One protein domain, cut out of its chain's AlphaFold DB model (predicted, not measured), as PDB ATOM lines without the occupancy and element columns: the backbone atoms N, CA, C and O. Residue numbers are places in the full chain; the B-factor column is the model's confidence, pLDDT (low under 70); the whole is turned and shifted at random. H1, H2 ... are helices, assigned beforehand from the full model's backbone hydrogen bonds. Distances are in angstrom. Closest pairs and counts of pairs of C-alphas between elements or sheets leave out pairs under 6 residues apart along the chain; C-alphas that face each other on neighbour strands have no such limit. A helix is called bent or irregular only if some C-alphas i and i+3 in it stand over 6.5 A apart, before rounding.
ATOM      1  N   MET A  11      67.189 -46.997 -32.402       46.34
ATOM      2  CA  MET A  11      66.564 -46.815 -31.088       46.34
ATOM      3  C   MET A  11      65.382 -45.837 -31.092       46.34
ATOM      4  O   MET A  11      64.448 -46.034 -30.319       46.34
ATOM      5  N   GLU A  12      65.377 -44.812 -31.947       49.22
ATOM      6  CA  GLU A  12      64.330 -43.774 -31.963       49.22
ATOM      7  C   GLU A  12      63.006 -44.319 -32.526       49.22
ATOM      8  O   GLU A  12      61.949 -44.183 -31.908       49.22
ATOM      9  N   THR A  13      63.062 -45.064 -33.633       52.59
ATOM     10  CA  THR A  13      61.895 -45.742 -34.228       52.59
ATOM     11  C   THR A  13      61.282 -46.778 -33.286       52.59
ATOM     12  O   THR A  13      60.057 -46.904 -33.212       52.59
ATOM     13  N   ARG A  14      62.104 -47.473 -32.488       58.00
ATOM     14  CA  ARG A  14      61.622 -48.399 -31.455       58.00
ATOM     15  C   ARG A  14      60.869 -47.673 -30.336       58.00
ATOM     16  O   ARG A  14      59.838 -48.184 -29.904       58.00
ATOM     17  N   LYS A  15      61.326 -46.491 -29.900       58.66
ATOM     18  CA  LYS A  15      60.621 -45.668 -28.895       58.66
ATOM     19  C   LYS A  15      59.268 -45.189 -29.414       58.66
ATOM     20  O   LYS A  15      58.279 -45.296 -28.698       58.66
ATOM     21  N   VAL A  16      59.207 -44.728 -30.666       59.38
ATOM     22  CA  VAL A  16      57.962 -44.258 -31.298       59.38
ATOM     23  C   VAL A  16      56.952 -45.401 -31.444       59.38
ATOM     24  O   VAL A  16      55.788 -45.251 -31.072       59.38
ATOM     25  N   LEU A  17      57.393 -46.585 -31.884       61.75
ATOM     26  CA  LEU A  17      56.537 -47.773 -31.955       61.75
ATOM     27  C   LEU A  17      56.081 -48.246 -30.566       61.75
ATOM     28  O   LEU A  17      54.908 -48.566 -30.382       61.75
ATOM     29  N   GLN A  18      56.966 -48.253 -29.566       65.12
ATOM     30  CA  GLN A  18      56.600 -48.598 -28.188       65.12
ATOM     31  C   GLN A  18      55.601 -47.598 -27.592       65.12
ATOM     32  O   GLN A  18      54.622 -48.016 -26.967       65.12
ATOM     33  N   ALA A  19      55.781 -46.298 -27.839       59.97
ATOM     34  CA  ALA A  19      54.848 -45.251 -27.424       59.97
ATOM     35  C   ALA A  19      53.478 -45.408 -28.106       59.97
ATOM     36  O   ALA A  19      52.435 -45.280 -27.456       59.97
ATOM     37  N   ALA A  20      53.466 -45.787 -29.388       59.56
ATOM     38  CA  ALA A  20      52.248 -46.073 -30.139       59.56
ATOM     39  C   ALA A  20      51.518 -47.348 -29.669       59.56
ATOM     40  O   ALA A  20      50.348 -47.517 -29.998       59.56
ATOM     41  N   ARG A  21      52.145 -48.217 -28.855       73.12
ATOM     42  CA  ARG A  21      51.621 -49.502 -28.329       73.12
ATOM     43  C   ARG A  21      50.883 -50.326 -29.408       73.12
ATOM     44  O   ARG A  21      49.644 -50.257 -29.463       73.12
ATOM     45  N   PRO A  22      51.610 -51.066 -30.268       72.75
ATOM     46  CA  PRO A  22      51.010 -51.881 -31.319       72.75
ATOM     47  C   PRO A  22      50.138 -53.004 -30.734       72.75
ATOM     48  O   PRO A  22      50.327 -53.386 -29.577       72.75
ATOM     49  N   PRO A  23      49.195 -53.561 -31.517       69.94
ATOM     50  CA  PRO A  23      48.374 -54.689 -31.079       69.94
ATOM     51  C   PRO A  23      49.227 -55.926 -30.730       69.94
ATOM     52  O   PRO A  23      50.064 -56.343 -31.530       69.94
ATOM     53  N   VAL A  24      48.981 -56.553 -29.570       67.62
ATOM     54  CA  VAL A  24      49.784 -57.679 -29.025       67.62
ATOM     55  C   VAL A  24      49.034 -59.021 -29.121       67.62
ATOM     56  O   VAL A  24      47.803 -59.044 -29.086       67.62
ATOM     57  N   GLY A  25      49.748 -60.143 -29.335       57.44
ATOM     58  CA  GLY A  25      49.186 -61.515 -29.449       57.44
ATOM     59  C   GLY A  25      48.979 -62.019 -30.887       57.44
ATOM     60  O   GLY A  25      49.744 -61.635 -31.769       57.44
ATOM     61  N   GLU A  26      47.906 -62.758 -31.158       54.94
ATOM     62  CA  GLU A  26      47.357 -62.969 -32.507       54.94
ATOM     63  C   GLU A  26      46.044 -62.180 -32.673       54.94
ATOM     64  O   GLU A  26      45.387 -61.794 -31.700       54.94
ATOM     65  N   GLY A  27      45.689 -61.831 -33.911       50.16
ATOM     66  CA  GLY A  27      44.389 -61.225 -34.216       50.16
ATOM     67  C   GLY A  27      43.358 -62.309 -34.531       50.16
ATOM     68  O   GLY A  27      43.742 -63.315 -35.124       50.16
ATOM     69  N   PRO A  28      42.063 -62.100 -34.235       62.09
ATOM     70  CA  PRO A  28      41.050 -63.091 -34.564       62.09
ATOM     71  C   PRO A  28      41.009 -63.295 -36.091       62.09
ATOM     72  O   PRO A  28      41.198 -62.330 -36.861       62.09
ATOM     73  N   PRO A  29      40.815 -64.536 -36.567       65.50
ATOM     74  CA  PRO A  29      40.654 -64.807 -37.984       65.50
ATOM     75  C   PRO A  29      39.357 -64.167 -38.491       65.50
ATOM     76  O   PRO A  29      38.351 -64.090 -37.787       65.50
ATOM     77  N   THR A  30      39.355 -63.716 -39.747       70.62
ATOM     78  CA  THR A  30      38.232 -62.962 -40.336       70.62
ATOM     79  C   THR A  30      36.905 -63.727 -40.264       70.62
ATOM     80  O   THR A  30      35.857 -63.125 -40.054       70.62
ATOM     81  N   ARG A  31      36.943 -65.063 -40.354       65.81
ATOM     82  CA  ARG A  31      35.760 -65.927 -40.201       65.81
ATOM     83  C   ARG A  31      35.080 -65.787 -38.835       65.81
ATOM     84  O   ARG A  31      33.857 -65.782 -38.773       65.81
ATOM     85  N   GLU A  32      35.853 -65.639 -37.759       59.75
ATOM     86  CA  GLU A  32      35.331 -65.485 -36.393       59.75
ATOM     87  C   GLU A  32      34.746 -64.092 -36.195       59.75
ATOM     88  O   GLU A  32      33.683 -63.944 -35.594       59.75
ATOM     89  N   VAL A  33      35.376 -63.083 -36.803       65.44
ATOM     90  CA  VAL A  33      34.836 -61.723 -36.852       65.44
ATOM     91  C   VAL A  33      33.475 -61.715 -37.552       65.44
ATOM     92  O   VAL A  33      32.496 -61.243 -36.982       65.44
ATOM     93  N   LEU A  34      33.379 -62.304 -38.748       71.81
ATOM     94  CA  LEU A  34      32.132 -62.382 -39.516       71.81
ATOM     95  C   LEU A  34      31.055 -63.218 -38.810       71.81
ATOM     96  O   LEU A  34      29.887 -62.830 -38.803       71.81
ATOM     97  N   ALA A  35      31.427 -64.337 -38.184       64.38
ATOM     98  CA  ALA A  35      30.506 -65.137 -37.378       64.38
ATOM     99  C   ALA A  35      29.971 -64.340 -36.177       64.38
ATOM    100  O   ALA A  35      28.773 -64.384 -35.897       64.38
ATOM    101  N   GLY A  36      30.829 -63.561 -35.510       63.19
ATOM    102  CA  GLY A  36      30.439 -62.664 -34.423       63.19
ATOM    103  C   GLY A  36      29.455 -61.582 -34.872       63.19
ATOM    104  O   GLY A  36      28.438 -61.371 -34.213       63.19
ATOM    105  N   LEU A  37      29.703 -60.961 -36.031       70.88
ATOM    106  CA  LEU A  37      28.807 -59.956 -36.621       70.88
ATOM    107  C   LEU A  37      27.426 -60.518 -36.968       70.88
ATOM    108  O   LEU A  37      26.422 -59.831 -36.789       70.88
ATOM    109  N   ARG A  38      27.371 -61.763 -37.461       69.25
ATOM    110  CA  ARG A  38      26.109 -62.451 -37.775       69.25
ATOM    111  C   ARG A  38      25.294 -62.757 -36.526       69.25
ATOM    112  O   ARG A  38      24.074 -62.688 -36.587       69.25
ATOM    113  N   ARG A  39      25.959 -63.089 -35.415       67.50
ATOM    114  CA  ARG A  39      25.288 -63.409 -34.150       67.50
ATOM    115  C   ARG A  39      24.647 -62.182 -33.521       67.50
ATOM    116  O   ARG A  39      23.513 -62.282 -33.080       67.50
ATOM    117  N   ARG A  40      25.334 -61.032 -33.504       71.00
ATOM    118  CA  ARG A  40      24.726 -59.773 -33.051       71.00
ATOM    119  C   ARG A  40      25.457 -58.551 -33.592       71.00
ATOM    120  O   ARG A  40      26.680 -58.434 -33.509       71.00
ATOM    121  N   ARG A  41      24.664 -57.636 -34.152       78.81
ATOM    122  CA  ARG A  41      25.142 -56.501 -34.946       78.81
ATOM    123  C   ARG A  41      25.738 -55.408 -34.044       78.81
ATOM    124  O   ARG A  41      25.102 -55.052 -33.052       78.81
ATOM    125  N   PRO A  42      26.926 -54.863 -34.368       81.69
ATOM    126  CA  PRO A  42      27.454 -53.682 -33.694       81.69
ATOM    127  C   PRO A  42      26.545 -52.468 -33.906       81.69
ATOM    128  O   PRO A  42      25.911 -52.365 -34.960       81.69
ATOM    129  N   PRO A  43      26.499 -51.522 -32.951       86.25
ATOM    130  CA  PRO A  43      25.785 -50.271 -33.150       86.25
ATOM    131  C   PRO A  43      26.410 -49.487 -34.313       86.25
ATOM    132  O   PRO A  43      27.613 -49.586 -34.571       86.25
ATOM    133  N   ALA A  44      25.601 -48.666 -34.989       89.44
ATOM    134  CA  ALA A  44      26.026 -47.906 -36.168       89.44
ATOM    135  C   ALA A  44      27.287 -47.062 -35.916       89.44
ATOM    136  O   ALA A  44      28.161 -46.995 -36.773       89.44
ATOM    137  N   ALA A  45      27.429 -46.497 -34.713       89.75
ATOM    138  CA  ALA A  45      28.615 -45.746 -34.313       89.75
ATOM    139  C   ALA A  45      29.904 -46.592 -34.344       89.75
ATOM    140  O   ALA A  45      30.940 -46.122 -34.806       89.75
ATOM    141  N   VAL A  46      29.845 -47.859 -33.918       87.50
ATOM    142  CA  VAL A  46      30.998 -48.774 -33.973       87.50
ATOM    143  C   VAL A  46      31.296 -49.179 -35.412       87.50
ATOM    144  O   VAL A  46      32.461 -49.204 -35.797       87.50
ATOM    145  N   LEU A  47      30.269 -49.443 -36.227       89.19
ATOM    146  CA  LEU A  47      30.458 -49.745 -37.650       89.19
ATOM    147  C   LEU A  47      31.099 -48.572 -38.398       89.19
ATOM    148  O   LEU A  47      32.047 -48.785 -39.147       89.19
ATOM    149  N   LEU A  48      30.633 -47.345 -38.149       91.62
ATOM    150  CA  LEU A  48      31.205 -46.131 -38.725       91.62
ATOM    151  C   LEU A  48      32.660 -45.939 -38.284       91.62
ATOM    152  O   LEU A  48      33.527 -45.718 -39.126       91.62
ATOM    153  N   ALA A  49      32.947 -46.080 -36.986       89.56
ATOM    154  CA  ALA A  49      34.311 -45.995 -36.466       89.56
ATOM    155  C   ALA A  49      35.233 -47.017 -37.141       89.56
ATOM    156  O   ALA A  49      36.313 -46.671 -37.607       89.56
ATOM    157  N   VAL A  50      34.799 -48.275 -37.228       88.50
ATOM    158  CA  VAL A  50      35.573 -49.366 -37.826       88.50
ATOM    159  C   VAL A  50      35.772 -49.158 -39.325       88.50
ATOM    160  O   VAL A  50      36.872 -49.403 -39.814       88.50
ATOM    161  N   ALA A  51      34.760 -48.662 -40.041       90.38
ATOM    162  CA  ALA A  51      34.888 -48.298 -41.448       90.38
ATOM    163  C   ALA A  51      35.950 -47.206 -41.641       90.38
ATOM    164  O   ALA A  51      36.851 -47.373 -42.459       90.38
ATOM    165  N   LEU A  52      35.912 -46.146 -40.828       90.94
ATOM    166  CA  LEU A  52      36.917 -45.081 -40.861       90.94
ATOM    167  C   LEU A  52      38.321 -45.604 -40.507       90.94
ATOM    168  O   LEU A  52      39.289 -45.261 -41.180       90.94
ATOM    169  N   MET A  53      38.449 -46.480 -39.502       90.12
ATOM    170  CA  MET A  53      39.738 -47.098 -39.162       90.12
ATOM    171  C   MET A  53      40.262 -48.012 -40.275       90.12
ATOM    172  O   MET A  53      41.473 -48.123 -40.428       90.12
ATOM    173  N   ALA A  54      39.382 -48.668 -41.039       89.88
ATOM    174  CA  ALA A  54      39.745 -49.572 -42.131       89.88
ATOM    175  C   ALA A  54      40.264 -48.843 -43.380       89.88
ATOM    176  O   ALA A  54      41.016 -49.439 -44.153       89.88
ATOM    177  N   LEU A  55      39.933 -47.560 -43.558       90.81
ATOM    178  CA  LEU A  55      40.467 -46.749 -44.657       90.81
ATOM    179  C   LEU A  55      41.994 -46.661 -44.600       90.81
ATOM    180  O   LEU A  55      42.662 -46.763 -45.622       90.81
ATOM    181  N   VAL A  56      42.565 -46.534 -43.402       86.56
ATOM    182  CA  VAL A  56      44.010 -46.356 -43.227       86.56
ATOM    183  C   VAL A  56      44.839 -47.570 -43.674       86.56
ATOM    184  O   VAL A  56      45.730 -47.384 -44.500       86.56
ATOM    185  N   PRO A  57      44.589 -48.815 -43.212       88.56
ATOM    186  CA  PRO A  57      45.314 -49.979 -43.716       88.56
ATOM    187  C   PRO A  57      45.102 -50.202 -45.217       88.56
ATOM    188  O   PRO A  57      46.040 -50.642 -45.877       88.56
ATOM    189  N   LEU A  58      43.924 -49.871 -45.765       89.75
ATOM    190  CA  LEU A  58      43.672 -49.923 -47.210       89.75
ATOM    191  C   LEU A  58      44.559 -48.933 -47.969       89.75
ATOM    192  O   LEU A  58      45.245 -49.334 -48.902       89.75
ATOM    193  N   VAL A  59      44.610 -47.670 -47.539       87.62
ATOM    194  CA  VAL A  59      45.477 -46.650 -48.148       87.62
ATOM    195  C   VAL A  59      46.948 -47.045 -48.028       87.62
ATOM    196  O   VAL A  59      47.669 -46.978 -49.016       87.62
ATOM    197  N   LEU A  60      47.394 -47.528 -46.864       86.50
ATOM    198  CA  LEU A  60      48.768 -48.007 -46.675       86.50
ATOM    199  C   LEU A  60      49.103 -49.189 -47.592       86.50
ATOM    200  O   LEU A  60      50.213 -49.253 -48.109       86.50
ATOM    201  N   LEU A  61      48.156 -50.103 -47.814       87.50
ATOM    202  CA  LEU A  61      48.332 -51.227 -48.732       87.50
ATOM    203  C   LEU A  61      48.418 -50.749 -50.185       87.50
ATOM    204  O   LEU A  61      49.308 -51.180 -50.910       87.50
ATOM    205  N   VAL A  62      47.535 -49.838 -50.600       89.69
ATOM    206  CA  VAL A  62      47.567 -49.243 -51.943       89.69
ATOM    207  C   VAL A  62      48.886 -48.503 -52.165       89.69
ATOM    208  O   VAL A  62      49.534 -48.727 -53.180       89.69
ATOM    209  N   LEU A  63      49.343 -47.703 -51.199       84.25
ATOM    210  CA  LEU A  63      50.646 -47.033 -51.263       84.25
ATOM    211  C   LEU A  63      51.802 -48.036 -51.323       84.25
ATOM    212  O   LEU A  63      52.720 -47.848 -52.113       84.25
ATOM    213  N   ALA A  64      51.753 -49.122 -50.543       83.88
ATOM    214  CA  ALA A  64      52.770 -50.173 -50.591       83.88
ATOM    215  C   ALA A  64      52.861 -50.819 -51.981       83.88
ATOM    216  O   ALA A  64      53.966 -51.087 -52.451       83.88
ATOM    217  N   LEU A  65      51.713 -51.049 -52.628       84.38
ATOM    218  CA  LEU A  65      51.624 -51.598 -53.982       84.38
ATOM    219  C   LEU A  65      52.085 -50.593 -55.040       84.38
ATOM    220  O   LEU A  65      52.804 -50.982 -55.951       84.38
ATOM    221  N   LEU A  66      51.730 -49.313 -54.912       84.81
ATOM    222  CA  LEU A  66      52.194 -48.264 -55.824       84.81
ATOM    223  C   LEU A  66      53.715 -48.104 -55.759       84.81
ATOM    224  O   LEU A  66      54.366 -48.115 -56.795       84.81
ATOM    225  N   VAL A  67      54.284 -48.045 -54.550       82.75
ATOM    226  CA  VAL A  67      55.742 -48.003 -54.348       82.75
ATOM    227  C   VAL A  67      56.403 -49.271 -54.888       82.75
ATOM    228  O   VAL A  67      57.480 -49.201 -55.472       82.75
ATOM    229  N   LEU A  68      55.771 -50.437 -54.721       81.19
ATOM    230  CA  LEU A  68      56.277 -51.692 -55.277       81.19
ATOM    231  C   LEU A  68      56.305 -51.665 -56.810       81.19
ATOM    232  O   LEU A  68      57.298 -52.076 -57.393       81.19
ATOM    233  N   VAL A  69      55.247 -51.175 -57.460       82.56
ATOM    234  CA  VAL A  69      55.203 -51.056 -58.924       82.56
ATOM    235  C   VAL A  69      56.257 -50.065 -59.402       82.56
ATOM    236  O   VAL A  69      57.088 -50.439 -60.218       82.56
ATOM    237  N   ASP A  70      56.282 -48.859 -58.833       81.31
ATOM    238  CA  ASP A  70      57.221 -47.794 -59.197       81.31
ATOM    239  C   ASP A  70      58.687 -48.247 -59.086       81.31
ATOM    240  O   ASP A  70      59.473 -48.084 -60.015       81.31
ATOM    241  N   THR A  71      59.042 -48.929 -57.993       78.00
ATOM    242  CA  THR A  71      60.407 -49.448 -57.784       78.00
ATOM    243  C   THR A  71      60.802 -50.576 -58.739       78.00
ATOM    244  O   THR A  71      61.994 -50.755 -58.995       78.00
ATOM    245  N   TRP A  72      59.836 -51.340 -59.254       75.06
ATOM    246  CA  TRP A  72      60.075 -52.428 -60.209       75.06
ATOM    247  C   TRP A  72      60.024 -51.977 -61.670       75.06
ATOM    248  O   TRP A  72      60.606 -52.646 -62.520       75.06
ATOM    249  N   THR A  73      59.337 -50.872 -61.968       79.06
ATOM    250  CA  THR A  73      59.251 -50.295 -63.320       79.06
ATOM    251  C   THR A  73      60.209 -49.131 -63.551       79.06
ATOM    252  O   THR A  73      60.325 -48.675 -64.684       79.06
ATOM    253  N   GLY A  74      60.848 -48.618 -62.500       73.19
ATOM    254  CA  GLY A  74      61.789 -47.505 -62.583       73.19
ATOM    255  C   GLY A  74      63.169 -47.904 -63.112       73.19
ATOM    256  O   GLY A  74      63.559 -49.070 -63.076       73.19
ATOM    257  N   ASP A  75      63.940 -46.900 -63.526       76.94
ATOM    258  CA  ASP A  75      65.300 -47.052 -64.075       76.94
ATOM    259  C   ASP A  75      66.372 -47.366 -63.007       76.94
ATOM    260  O   ASP A  75      67.576 -47.356 -63.278       76.94
ATOM    261  N   ASP A  76      65.955 -47.623 -61.765       71.88
ATOM    262  CA  ASP A  76      66.861 -47.975 -60.680       71.88
ATOM    263  C   ASP A  76      67.510 -49.348 -60.937       71.88
ATOM    264  O   ASP A  76      66.864 -50.324 -61.317       71.88
ATOM    265  N   GLY A  77      68.814 -49.463 -60.673       71.19
ATOM    266  CA  GLY A  77      69.496 -50.758 -60.721       71.19
ATOM    267  C   GLY A  77      68.911 -51.757 -59.708       71.19
ATOM    268  O   GLY A  77      68.527 -51.372 -58.602       71.19
ATOM    269  N   VAL A  78      68.937 -53.057 -60.042       72.56
ATOM    270  CA  VAL A  78      68.321 -54.170 -59.275       72.56
ATOM    271  C   VAL A  78      68.551 -54.092 -57.759       72.56
ATOM    272  O   VAL A  78      67.638 -54.341 -56.974       72.56
ATOM    273  N   PHE A  79      69.758 -53.720 -57.325       72.19
ATOM    274  CA  PHE A  79      70.090 -53.589 -55.905       72.19
ATOM    275  C   PHE A  79      69.327 -52.448 -55.210       72.19
ATOM    276  O   PHE A  79      68.784 -52.649 -54.123       72.19
ATOM    277  N   LEU A  80      69.246 -51.263 -55.828       73.81
ATOM    278  CA  LEU A  80      68.504 -50.130 -55.266       73.81
ATOM    279  C   LEU A  80      66.998 -50.402 -55.253       73.81
ATOM    280  O   LEU A  80      66.352 -50.102 -54.247       73.81
ATOM    281  N   SER A  81      66.454 -51.029 -56.300       74.88
ATOM    282  CA  SER A  81      65.048 -51.451 -56.337       74.88
ATOM    283  C   SER A  81      64.725 -52.428 -55.210       74.88
ATOM    284  O   SER A  81      63.711 -52.267 -54.529       74.88
ATOM    285  N   LEU A  82      65.609 -53.394 -54.933       75.06
ATOM    286  CA  LEU A  82      65.425 -54.357 -53.844       75.06
ATOM    287  C   LEU A  82      65.433 -53.671 -52.468       75.06
ATOM    288  O   LEU A  82      64.555 -53.917 -51.641       75.06
ATOM    289  N   VAL A  83      66.394 -52.771 -52.230       78.19
ATOM    290  CA  VAL A  83      66.510 -52.021 -50.969       78.19
ATOM    291  C   VAL A  83      65.299 -51.108 -50.754       78.19
ATOM    292  O   VAL A  83      64.709 -51.131 -49.671       78.19
ATOM    293  N   LYS A  84      64.876 -50.355 -51.780       75.06
ATOM    294  CA  LYS A  84      63.679 -49.497 -51.721       75.06
ATOM    295  C   LYS A  84      62.412 -50.324 -51.485       75.06
ATOM    296  O   LYS A  84      61.606 -49.966 -50.626       75.06
ATOM    297  N   THR A  85      62.271 -51.462 -52.164       76.44
ATOM    298  CA  THR A  85      61.134 -52.378 -51.989       76.44
ATOM    299  C   THR A  85      61.034 -52.874 -50.547       76.44
ATOM    300  O   THR A  85      59.987 -52.747 -49.911       76.44
ATOM    301  N   VAL A  86      62.125 -53.409 -49.993       79.38
ATOM    302  CA  VAL A  86      62.124 -53.975 -48.635       79.38
ATOM    303  C   VAL A  86      61.887 -52.892 -47.581       79.38
ATOM    304  O   VAL A  86      61.076 -53.090 -46.675       79.38
ATOM    305  N   LEU A  87      62.553 -51.740 -47.697       80.88
ATOM    306  CA  LEU A  87      62.446 -50.671 -46.703       80.88
ATOM    307  C   LEU A  87      61.101 -49.949 -46.758       80.88
ATOM    308  O   LEU A  87      60.484 -49.756 -45.713       80.88
ATOM    309  N   PHE A  88      60.628 -49.551 -47.938       79.12
ATOM    310  CA  PHE A  88      59.421 -48.734 -48.053       79.12
ATOM    311  C   PHE A  88      58.162 -49.591 -48.184       79.12
ATOM    312  O   PHE A  88      57.273 -49.491 -47.337       79.12
ATOM    313  N   SER A  89      58.096 -50.483 -49.179       80.06
ATOM    314  CA  SER A  89      56.913 -51.334 -49.378       80.06
ATOM    315  C   SER A  89      56.737 -52.322 -48.221       80.06
ATOM    316  O   SER A  89      55.643 -52.427 -47.663       80.06
ATOM    317  N   GLY A  90      57.822 -52.956 -47.760       78.94
ATOM    318  CA  GLY A  90      57.786 -53.860 -46.603       78.94
ATOM    319  C   GLY A  90      57.295 -53.182 -45.318       78.94
ATOM    320  O   GLY A  90      56.445 -53.733 -44.613       78.94
ATOM    321  N   THR A  91      57.755 -51.958 -45.032       84.31
ATOM    322  CA  THR A  91      57.300 -51.196 -43.855       84.31
ATOM    323  C   THR A  91      55.832 -50.794 -43.972       84.31
ATOM    324  O   THR A  91      55.079 -50.966 -43.012       84.31
ATOM    325  N   LEU A  92      55.393 -50.303 -45.136       84.81
ATOM    326  CA  LEU A  92      53.990 -49.944 -45.370       84.81
ATOM    327  C   LEU A  92      53.067 -51.165 -45.257       84.81
ATOM    328  O   LEU A  92      52.008 -51.081 -44.634       84.81
ATOM    329  N   PHE A  93      53.496 -52.313 -45.781       85.06
ATOM    330  CA  PHE A  93      52.764 -53.571 -45.672       85.06
ATOM    331  C   PHE A  93      52.656 -54.041 -44.218       85.06
ATOM    332  O   PHE A  93      51.570 -54.397 -43.756       85.06
ATOM    333  N   LEU A  94      53.752 -53.980 -43.454       85.38
ATOM    334  CA  LEU A  94      53.751 -54.326 -42.032       85.38
ATOM    335  C   LEU A  94      52.836 -53.395 -41.223       85.38
ATOM    336  O   LEU A  94      52.049 -53.865 -40.398       85.38
ATOM    337  N   LEU A  95      52.900 -52.084 -41.472       85.88
ATOM    338  CA  LEU A  95      52.020 -51.102 -40.837       85.88
ATOM    339  C   LEU A  95      50.552 -51.352 -41.195       85.88
ATOM    340  O   LEU A  95      49.703 -51.312 -40.304       85.88
ATOM    341  N   SER A  96      50.258 -51.674 -42.457       86.88
ATOM    342  CA  SER A  96      48.917 -52.056 -42.905       86.88
ATOM    343  C   SER A  96      48.422 -53.311 -42.177       86.88
ATOM    344  O   SER A  96      47.326 -53.306 -41.615       86.88
ATOM    345  N   ALA A  97      49.247 -54.356 -42.078       85.19
ATOM    346  CA  ALA A  97      48.897 -55.592 -41.382       85.19
ATOM    347  C   ALA A  97      48.629 -55.366 -39.881       85.19
ATOM    348  O   ALA A  97      47.647 -55.883 -39.335       85.19
ATOM    349  N   LEU A  98      49.461 -54.562 -39.210       85.56
ATOM    350  CA  LEU A  98      49.280 -54.192 -37.802       85.56
ATOM    351  C   LEU A  98      48.022 -53.341 -37.592       85.56
ATOM    352  O   LEU A  98      47.252 -53.602 -36.665       85.56
ATOM    353  N   ALA A  99      47.779 -52.360 -38.462       86.38
ATOM    354  CA  ALA A  99      46.587 -51.523 -38.418       86.38
ATOM    355  C   ALA A  99      45.319 -52.356 -38.641       86.38
ATOM    356  O   ALA A  99      44.405 -52.312 -37.818       86.38
ATOM    357  N   TRP A 100      45.294 -53.202 -39.674       87.81
ATOM    358  CA  TRP A 100      44.183 -54.113 -39.955       87.81
ATOM    359  C   TRP A 100      43.894 -55.051 -38.785       87.81
ATOM    360  O   TRP A 100      42.746 -55.312 -38.419       87.81
ATOM    361  N   ARG A 101      44.944 -55.541 -38.136       83.62
ATOM    362  CA  ARG A 101      44.811 -56.338 -36.926       83.62
ATOM    363  C   ARG A 101      44.180 -55.551 -35.772       83.62
ATOM    364  O   ARG A 101      43.327 -56.109 -35.080       83.62
ATOM    365  N   GLY A 102      44.569 -54.293 -35.576       82.75
ATOM    366  CA  GLY A 102      43.925 -53.378 -34.631       82.75
ATOM    367  C   GLY A 102      42.436 -53.199 -34.933       82.75
ATOM    368  O   GLY A 102      41.613 -53.361 -34.037       82.75
ATOM    369  N   VAL A 103      42.079 -52.986 -36.205       86.06
ATOM    370  CA  VAL A 103      40.685 -52.870 -36.679       86.06
ATOM    371  C   VAL A 103      39.872 -54.118 -36.332       86.06
ATOM    372  O   VAL A 103      38.799 -54.017 -35.735       86.06
ATOM    373  N   LYS A 104      40.394 -55.316 -36.631       81.50
ATOM    374  CA  LYS A 104      39.714 -56.579 -36.300       81.50
ATOM    375  C   LYS A 104      39.474 -56.734 -34.801       81.50
ATOM    376  O   LYS A 104      38.405 -57.183 -34.404       81.50
ATOM    377  N   ARG A 105      40.445 -56.360 -33.963       77.00
ATOM    378  CA  ARG A 105      40.331 -56.455 -32.497       77.00
ATOM    379  C   ARG A 105      39.402 -55.383 -31.921       77.00
ATOM    380  O   ARG A 105      38.652 -55.676 -30.995       77.00
ATOM    381  N   ALA A 106      39.369 -54.186 -32.502       83.19
ATOM    382  CA  ALA A 106      38.386 -53.161 -32.162       83.19
ATOM    383  C   ALA A 106      36.954 -53.628 -32.467       83.19
ATOM    384  O   ALA A 106      36.076 -53.497 -31.621       83.19
ATOM    385  N   LEU A 107      36.731 -54.237 -33.636       80.94
ATOM    386  CA  LEU A 107      35.414 -54.733 -34.034       80.94
ATOM    387  C   LEU A 107      34.976 -55.974 -33.239       80.94
ATOM    388  O   LEU A 107      33.821 -56.066 -32.830       80.94
ATOM    389  N   HIS A 108      35.888 -56.929 -33.039       70.69
ATOM    390  CA  HIS A 108      35.573 -58.247 -32.481       70.69
ATOM    391  C   HIS A 108      35.702 -58.337 -30.958       70.69
ATOM    392  O   HIS A 108      35.016 -59.145 -30.351       70.69
ATOM    393  N   PHE A 109      36.558 -57.522 -30.337       69.19
ATOM    394  CA  PHE A 109      36.776 -57.519 -28.884       69.19
ATOM    395  C   PHE A 109      36.467 -56.165 -28.231       69.19
ATOM    396  O   PHE A 109      36.645 -56.016 -27.027       69.19
ATOM    397  N   GLY A 110      36.071 -55.146 -29.006       74.38
ATOM    398  CA  GLY A 110      35.881 -53.789 -28.482       74.38
ATOM    399  C   GLY A 110      37.178 -53.097 -28.046       74.38
ATOM    400  O   GLY A 110      37.151 -52.124 -27.295       74.38
ATOM    401  N   SER A 111      38.338 -53.584 -28.501       77.25
ATOM    402  CA  SER A 111      39.657 -53.040 -28.151       77.25
ATOM    403  C   SER A 111      39.983 -51.767 -28.949       77.25
ATOM    404  O   SER A 111      40.832 -51.746 -29.843       77.25
ATOM    405  N   TYR A 112      39.283 -50.669 -28.653       84.31
ATOM    406  CA  TYR A 112      39.399 -49.416 -29.417       84.31
ATOM    407  C   TYR A 112      40.794 -48.799 -29.380       84.31
ATOM    408  O   TYR A 112      41.234 -48.197 -30.358       84.31
ATOM    409  N   ARG A 113      41.529 -48.997 -28.281       82.69
ATOM    410  CA  ARG A 113      42.910 -48.528 -28.158       82.69
ATOM    411  C   ARG A 113      43.813 -49.146 -29.225       82.69
ATOM    412  O   ARG A 113      44.639 -48.445 -29.808       82.69
ATOM    413  N   GLU A 114      43.662 -50.443 -29.480       81.25
ATOM    414  CA  GLU A 114      44.414 -51.146 -30.522       81.25
ATOM    415  C   GLU A 114      43.955 -50.725 -31.926       81.25
ATOM    416  O   GLU A 114      44.796 -50.594 -32.810       81.25
ATOM    417  N   GLY A 115      42.662 -50.434 -32.120       81.62
ATOM    418  CA  GLY A 115      42.136 -49.860 -33.367       81.62
ATOM    419  C   GLY A 115      42.718 -48.481 -33.701       81.62
ATOM    420  O   GLY A 115      43.101 -48.224 -34.837       81.62
ATOM    421  N   LEU A 116      42.898 -47.623 -32.692       88.31
ATOM    422  CA  LEU A 116      43.511 -46.293 -32.816       88.31
ATOM    423  C   LEU A 116      45.054 -46.326 -32.820       88.31
ATOM    424  O   LEU A 116      45.701 -45.326 -32.511       88.31
ATOM    425  N   PHE A 117      45.679 -47.468 -33.127       88.44
ATOM    426  CA  PHE A 117      47.141 -47.588 -33.203       88.44
ATOM    427  C   PHE A 117      47.757 -46.564 -34.165       88.44
ATOM    428  O   PHE A 117      48.683 -45.854 -33.778       88.44
ATOM    429  N   VAL A 118      47.214 -46.446 -35.381       86.56
ATOM    430  CA  VAL A 118      47.783 -45.548 -36.395       86.56
ATOM    431  C   VAL A 118      47.635 -44.088 -35.983       86.56
ATOM    432  O   VAL A 118      48.590 -43.339 -36.110       86.56
ATOM    433  N   ALA A 119      46.508 -43.704 -35.376       87.44
ATOM    434  CA  ALA A 119      46.306 -42.349 -34.860       87.44
ATOM    435  C   ALA A 119      47.392 -41.958 -33.850       87.44
ATOM    436  O   ALA A 119      47.982 -40.886 -33.941       87.44
ATOM    437  N   ARG A 120      47.711 -42.874 -32.928       88.75
ATOM    438  CA  ARG A 120      48.749 -42.677 -31.906       88.75
ATOM    439  C   ARG A 120      50.154 -42.648 -32.506       88.75
ATOM    440  O   ARG A 120      50.985 -41.863 -32.053       88.75
ATOM    441  N   LEU A 121      50.411 -43.469 -33.525       86.50
ATOM    442  CA  LEU A 121      51.666 -43.442 -34.273       86.50
ATOM    443  C   LEU A 121      51.843 -42.097 -34.994       86.50
ATOM    444  O   LEU A 121      52.877 -41.452 -34.831       86.50
ATOM    445  N   THR A 122      50.817 -41.644 -35.720       85.38
ATOM    446  CA  THR A 122      50.810 -40.359 -36.428       85.38
ATOM    447  C   THR A 122      50.967 -39.192 -35.459       85.38
ATOM    448  O   THR A 122      51.721 -38.278 -35.761       85.38
ATOM    449  N   THR A 123      50.364 -39.235 -34.262       87.62
ATOM    450  CA  THR A 123      50.604 -38.215 -33.224       87.62
ATOM    451  C   THR A 123      52.089 -38.107 -32.881       87.62
ATOM    452  O   THR A 123      52.622 -37.002 -32.854       87.62
ATOM    453  N   GLY A 124      52.777 -39.234 -32.666       83.19
ATOM    454  CA  GLY A 124      54.216 -39.234 -32.384       83.19
ATOM    455  C   GLY A 124      55.039 -38.614 -33.517       83.19
ATOM    456  O   GLY A 124      55.912 -37.790 -33.262       83.19
ATOM    457  N   VAL A 125      54.719 -38.955 -34.768       84.00
ATOM    458  CA  VAL A 125      55.392 -38.407 -35.958       84.00
ATOM    459  C   VAL A 125      55.122 -36.905 -36.117       84.00
ATOM    460  O   VAL A 125      56.054 -36.133 -36.318       84.00
ATOM    461  N   CYS A 126      53.870 -36.467 -35.970       86.44
ATOM    462  CA  CYS A 126      53.490 -35.060 -36.093       86.44
ATOM    463  C   CYS A 126      54.122 -34.175 -35.019       86.44
ATOM    464  O   CYS A 126      54.415 -33.023 -35.312       86.44
ATOM    465  N   VAL A 127      54.368 -34.685 -33.808       85.19
ATOM    466  CA  VAL A 127      55.102 -33.931 -32.776       85.19
ATOM    467  C   VAL A 127      56.533 -33.646 -33.231       85.19
ATOM    468  O   VAL A 127      56.986 -32.511 -33.124       85.19
ATOM    469  N   VAL A 128      57.225 -34.638 -33.799       84.44
ATOM    470  CA  VAL A 128      58.586 -34.450 -34.332       84.44
ATOM    471  C   VAL A 128      58.583 -33.452 -35.492       84.44
ATOM    472  O   VAL A 128      59.403 -32.537 -35.514       84.44
ATOM    473  N   ILE A 129      57.625 -33.582 -36.417       84.62
ATOM    474  CA  ILE A 129      57.466 -32.651 -37.542       84.62
ATOM    475  C   ILE A 129      57.160 -31.233 -37.043       84.62
ATOM    476  O   ILE A 129      57.752 -30.284 -37.539       84.62
ATOM    477  N   ALA A 130      56.288 -31.068 -36.047       84.31
ATOM    478  CA  ALA A 130      55.951 -29.762 -35.486       84.31
ATOM    479  C   ALA A 130      57.167 -29.071 -34.857       84.31
ATOM    480  O   ALA A 130      57.370 -27.883 -35.083       84.31
ATOM    481  N   VAL A 131      57.991 -29.811 -34.106       86.00
ATOM    482  CA  VAL A 131      59.236 -29.279 -33.522       86.00
ATOM    483  C   VAL A 131      60.205 -28.840 -34.620       86.00
ATOM    484  O   VAL A 131      60.774 -27.754 -34.529       86.00
ATOM    485  N   PHE A 132      60.356 -29.646 -35.674       86.44
ATOM    486  CA  PHE A 132      61.186 -29.292 -36.824       86.44
ATOM    487  C   PHE A 132      60.664 -28.043 -37.548       86.44
ATOM    488  O   PHE A 132      61.426 -27.109 -37.765       86.44
ATOM    489  N   LEU A 133      59.369 -27.993 -37.872       85.88
ATOM    490  CA  LEU A 133      58.752 -26.852 -38.555       85.88
ATOM    491  C   LEU A 133      58.832 -25.571 -37.721       85.88
ATOM    492  O   LEU A 133      59.060 -24.500 -38.274       85.88
ATOM    493  N   LEU A 134      58.688 -25.670 -36.397       85.44
ATOM    494  CA  LEU A 134      58.857 -24.531 -35.499       85.44
ATOM    495  C   LEU A 134      60.284 -23.979 -35.581       85.44
ATOM    496  O   LEU A 134      60.457 -22.773 -35.705       85.44
ATOM    497  N   ALA A 135      61.301 -24.846 -35.561       83.50
ATOM    498  CA  ALA A 135      62.684 -24.420 -35.756       83.50
ATOM    499  C   ALA A 135      62.892 -23.807 -37.155       83.50
ATOM    500  O   ALA A 135      63.400 -22.695 -37.270       83.50
ATOM    501  N   TYR A 136      62.417 -24.475 -38.204       84.81
ATOM    502  CA  TYR A 136      62.577 -24.053 -39.597       84.81
ATOM    503  C   TYR A 136      61.921 -22.696 -39.915       84.81
ATOM    504  O   TYR A 136      62.491 -21.881 -40.633       84.81
ATOM    505  N   VAL A 137      60.729 -22.423 -39.378       85.44
ATOM    506  CA  VAL A 137      60.002 -21.170 -39.648       85.44
ATOM    507  C   VAL A 137      60.398 -20.073 -38.660       85.44
ATOM    508  O   VAL A 137      60.670 -18.947 -39.062       85.44
ATOM    509  N   VAL A 138      60.456 -20.378 -37.359       82.50
ATOM    510  CA  VAL A 138      60.643 -19.356 -36.313       82.50
ATOM    511  C   VAL A 138      62.117 -19.073 -36.040       82.50
ATOM    512  O   VAL A 138      62.477 -17.923 -35.811       82.50
ATOM    513  N   SER A 139      62.973 -20.099 -36.047       77.25
ATOM    514  CA  SER A 139      64.409 -19.915 -35.792       77.25
ATOM    515  C   SER A 139      65.187 -19.552 -37.053       77.25
ATOM    516  O   SER A 139      66.151 -18.798 -36.954       77.25
ATOM    517  N   GLU A 140      64.812 -20.101 -38.210       82.06
ATOM    518  CA  GLU A 140      65.541 -19.903 -39.474       82.06
ATOM    519  C   GLU A 140      64.855 -18.901 -40.423       82.06
ATOM    520  O   GLU A 140      65.474 -18.464 -41.389       82.06
ATOM    521  N   GLY A 141      63.619 -18.472 -40.128       83.25
ATOM    522  CA  GLY A 141      62.928 -17.403 -40.861       83.25
ATOM    523  C   GLY A 141      62.387 -17.803 -42.235       83.25
ATOM    524  O   GLY A 141      62.086 -16.927 -43.044       83.25
ATOM    525  N   ASN A 142      62.280 -19.102 -42.519       86.19
ATOM    526  CA  ASN A 142      61.774 -19.588 -43.800       86.19
ATOM    527  C   ASN A 142      60.257 -19.374 -43.940       86.19
ATOM    528  O   ASN A 142      59.514 -19.393 -42.956       86.19
ATOM    529  N   GLU A 143      59.787 -19.215 -45.180       85.69
ATOM    530  CA  GLU A 143      58.364 -19.033 -45.474       85.69
ATOM    531  C   GLU A 143      57.543 -20.296 -45.176       85.69
ATOM    532  O   GLU A 143      57.991 -21.431 -45.354       85.69
ATOM    533  N   GLN A 144      56.305 -20.092 -44.725       81.81
ATOM    534  CA  GLN A 144      55.380 -21.180 -44.446       81.81
ATOM    535  C   GLN A 144      54.666 -21.621 -45.728       81.81
ATOM    536  O   GLN A 144      53.887 -20.867 -46.309       81.81
ATOM    537  N   GLU A 145      54.858 -22.879 -46.126       85.00
ATOM    538  CA  GLU A 145      54.148 -23.467 -47.263       85.00
ATOM    539  C   GLU A 145      52.877 -24.220 -46.823       85.00
ATOM    540  O   GLU A 145      52.879 -24.897 -45.790       85.00
ATOM    541  N   PRO A 146      51.797 -24.224 -47.633       83.19
ATOM    542  CA  PRO A 146      50.593 -25.014 -47.349       83.19
ATOM    543  C   PRO A 146      50.858 -26.523 -47.197       83.19
ATOM    544  O   PRO A 146      50.162 -27.209 -46.446       83.19
ATOM    545  N   SER A 147      51.888 -27.040 -47.877       84.69
ATOM    546  CA  SER A 147      52.351 -28.434 -47.802       84.69
ATOM    547  C   SER A 147      52.720 -28.856 -46.369       84.69
ATOM    548  O   SER A 147      52.492 -30.003 -45.979       84.69
ATOM    549  N   MET A 148      53.190 -27.913 -45.546       85.62
ATOM    550  CA  MET A 148      53.583 -28.143 -44.152       85.62
ATOM    551  C   MET A 148      52.394 -28.508 -43.249       85.62
ATOM    552  O   MET A 148      52.586 -29.098 -42.186       85.62
ATOM    553  N   LEU A 149      51.156 -28.205 -43.667       84.75
ATOM    554  CA  LEU A 149      49.936 -28.537 -42.922       84.75
ATOM    555  C   LEU A 149      49.443 -29.968 -43.174       84.75
ATOM    556  O   LEU A 149      48.690 -30.510 -42.359       84.75
ATOM    557  N   VAL A 150      49.878 -30.606 -44.266       86.44
ATOM    558  CA  VAL A 150      49.405 -31.935 -44.691       86.44
ATOM    559  C   VAL A 150      49.518 -32.991 -43.580       86.44
ATOM    560  O   VAL A 150      48.526 -33.684 -43.340       86.44
ATOM    561  N   PRO A 151      50.634 -33.108 -42.827       85.25
ATOM    562  CA  PRO A 151      50.739 -34.086 -41.742       85.25
ATOM    563  C   PRO A 151      49.677 -33.898 -40.648       85.25
ATOM    564  O   PRO A 151      49.178 -34.878 -40.099       85.25
ATOM    565  N   PHE A 152      49.289 -32.655 -40.352       88.25
ATOM    566  CA  PHE A 152      48.290 -32.338 -39.326       88.25
ATOM    567  C   PHE A 152      46.860 -32.586 -39.812       88.25
ATOM    568  O   PHE A 152      46.023 -33.056 -39.041       88.25
ATOM    569  N   VAL A 153      46.589 -32.355 -41.099       88.69
ATOM    570  CA  VAL A 153      45.320 -32.753 -41.729       88.69
ATOM    571  C   VAL A 153      45.177 -34.275 -41.700       88.69
ATOM    572  O   VAL A 153      44.141 -34.790 -41.281       88.69
ATOM    573  N   VAL A 154      46.236 -35.010 -42.056       87.38
ATOM    574  CA  VAL A 154      46.263 -36.479 -41.954       87.38
ATOM    575  C   VAL A 154      46.040 -36.924 -40.509       87.38
ATOM    576  O   VAL A 154      45.230 -37.817 -40.269       87.38
ATOM    577  N   LEU A 155      46.688 -36.283 -39.532       90.50
ATOM    578  CA  LEU A 155      46.472 -36.578 -38.116       90.50
ATOM    579  C   LEU A 155      45.001 -36.417 -37.713       90.50
ATOM    580  O   LEU A 155      44.450 -37.307 -37.064       90.50
ATOM    581  N   ALA A 156      44.357 -35.320 -38.120       89.00
ATOM    582  CA  ALA A 156      42.944 -35.081 -37.843       89.00
ATOM    583  C   ALA A 156      42.059 -36.182 -38.449       89.00
ATOM    584  O   ALA A 156      41.212 -36.742 -37.753       89.00
ATOM    585  N   VAL A 157      42.309 -36.559 -39.709       89.81
ATOM    586  CA  VAL A 157      41.572 -37.627 -40.405       89.81
ATOM    587  C   VAL A 157      41.724 -38.972 -39.695       89.81
ATOM    588  O   VAL A 157      40.736 -39.671 -39.477       89.81
ATOM    589  N   VAL A 158      42.937 -39.335 -39.277       89.62
ATOM    590  CA  VAL A 158      43.196 -40.620 -38.610       89.62
ATOM    591  C   VAL A 158      42.587 -40.664 -37.193       89.62
ATOM    592  O   VAL A 158      42.306 -41.750 -36.682       89.62
ATOM    593  N   TRP A 159      42.306 -39.512 -36.570       92.19
ATOM    594  CA  TRP A 159      41.579 -39.411 -35.297       92.19
ATOM    595  C   TRP A 159      40.050 -39.348 -35.430       92.19
ATOM    596  O   TRP A 159      39.364 -39.602 -34.436       92.19
ATOM    597  N   LEU A 160      39.491 -39.117 -36.626       91.56
ATOM    598  CA  LEU A 160      38.036 -39.122 -36.862       91.56
ATOM    599  C   LEU A 160      37.298 -40.343 -36.284       91.56
ATOM    600  O   LEU A 160      36.224 -40.142 -35.710       91.56
ATOM    601  N   PRO A 161      37.831 -41.586 -36.341       91.25
ATOM    602  CA  PRO A 161      37.160 -42.738 -35.746       91.25
ATOM    603  C   PRO A 161      36.894 -42.615 -34.242       91.25
ATOM    604  O   PRO A 161      36.016 -43.303 -33.729       91.25
ATOM    605  N   ALA A 162      37.630 -41.769 -33.513       89.62
ATOM    606  CA  ALA A 162      37.429 -41.595 -32.080       89.62
ATOM    607  C   ALA A 162      36.101 -40.899 -31.751       89.62
ATOM    608  O   ALA A 162      35.532 -41.182 -30.702       89.62
ATOM    609  N   LEU A 163      35.584 -40.039 -32.635       90.38
ATOM    610  CA  LEU A 163      34.342 -39.290 -32.413       90.38
ATOM    611  C   LEU A 163      33.117 -40.206 -32.232       90.38
ATOM    612  O   LEU A 163      32.500 -40.155 -31.167       90.38
ATOM    613  N   PRO A 164      32.770 -41.102 -33.180       88.88
ATOM    614  CA  PRO A 164      31.635 -42.005 -32.993       88.88
ATOM    615  C   PRO A 164      31.831 -42.971 -31.810       88.88
ATOM    616  O   PRO A 164      30.853 -43.370 -31.174       88.88
ATOM    617  N   LEU A 165      33.077 -43.294 -31.442       87.56
ATOM    618  CA  LEU A 165      33.383 -44.130 -30.273       87.56
ATOM    619  C   LEU A 165      33.104 -43.452 -28.922       87.56
ATOM    620  O   LEU A 165      33.079 -44.130 -27.896       87.56
ATOM    621  N   GLN A 166      32.854 -42.140 -28.898       88.38
ATOM    622  CA  GLN A 166      32.446 -41.439 -27.679       88.38
ATOM    623  C   GLN A 166      30.961 -41.622 -27.347       88.38
ATOM    624  O   GLN A 166      30.554 -41.298 -26.232       88.38
TER     625      GLN A 166
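What this domain is: This is residues 11 to 166 of the 368 residues of an uncharacterized protein of Geodermatophilaceae bacterium NBWT11 (UniProt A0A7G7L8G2). Two helical hairpins, the long H3 and H4 and the shorter H6 and H7, meet near one end of each and splay apart as a V, with H3 and H7 in one layer and H4 and H6 in the other. H1 packs across the first part of H6, on the outer side of that second layer, and H2 packs on the last turns of H4. The printed part has 156 residues with seven named helices, in the order H1, H2, H3, H4, H5, H6, H7 along the chain, and no named strand; its class is all helix. It is only just loose, close to compact, with a radius of gyration of the C-alphas of 18.2 A and spans of 57 by 42 by 29 A.

Where its parts are: Find C-alpha 11 at (66.564, -46.815, -31.088), where H1, residues 11 to 20, begins. H2 follows at residues 30 to 39. Look next for C-alpha 44 at (26.026, -47.906, -36.168): from there H3, residues 44 to 73, runs 43.0 A. H4, residues 78 to 109, runs 43.9 A. After H5, residues 112 to 115, H6 covers residues 117 to 139 in 32.7 A. H7, residues 146 to 162, runs 26.1 A to C-alpha 162 at (37.429, -41.595, -32.080); it is irregular, with C-alphas 148 and 151 7.0 A apart.

How they stand to each other: Begin at H4, the hub, which touches four other helices. H3 and H4 form a hairpin at a shallow tilt of 11 degrees, opposite ways; their closest C-alphas, of Pro 57 and Ser 96, are 4.2 A apart. H5 touches residues 99 to 106 of H4, closest at the C-alphas of Gly 102 and Gly 115, 4.1 A. H4 and H6 only just touch, with 3 pairs of C-alphas within 8 A, the closest Ala 99 and Val 118 at 6.4 A. H2 touches H4 at residues 104 to 108 alone, closest at the C-alphas of Val 33 and His 108, 5.6 A. H6 and H7 form the second hairpin, at a shallow tilt of 26 degrees, with the C-alphas of Ala 119 and Val 158 closest at 5.2 A. Residues 158 to 162 of H7 touch residues 48 to 56 of H3 at a steep tilt of 43 degrees, closest at the C-alphas of Ala 49 and Pro 161, 4.4 A. H1 touches residues 117 to 125 of H6 at a steep tilt of 55 degrees, closest at the C-alphas of Ala 20 and Leu 121, 4.9 A. H4 and H7 are apart. In H1, H2 and H6 every O i to N i+4 pair is within hydrogen-bond range, against 24 of 26 in H3, 27 of 28 in H4 and 8 of 13 in H7; H5 is too short for such a pair.

The domain as a whole: The two C-alphas farthest apart, of Arg 39 and Gly 141, are 59.8 A apart. The printed part has no cut and no long link. Its mean pLDDT is 79.9; look for values under 70 at residues 11 to 20, 23 to 29, 31 to 33, 35 to 36, 38 to 39 and 109.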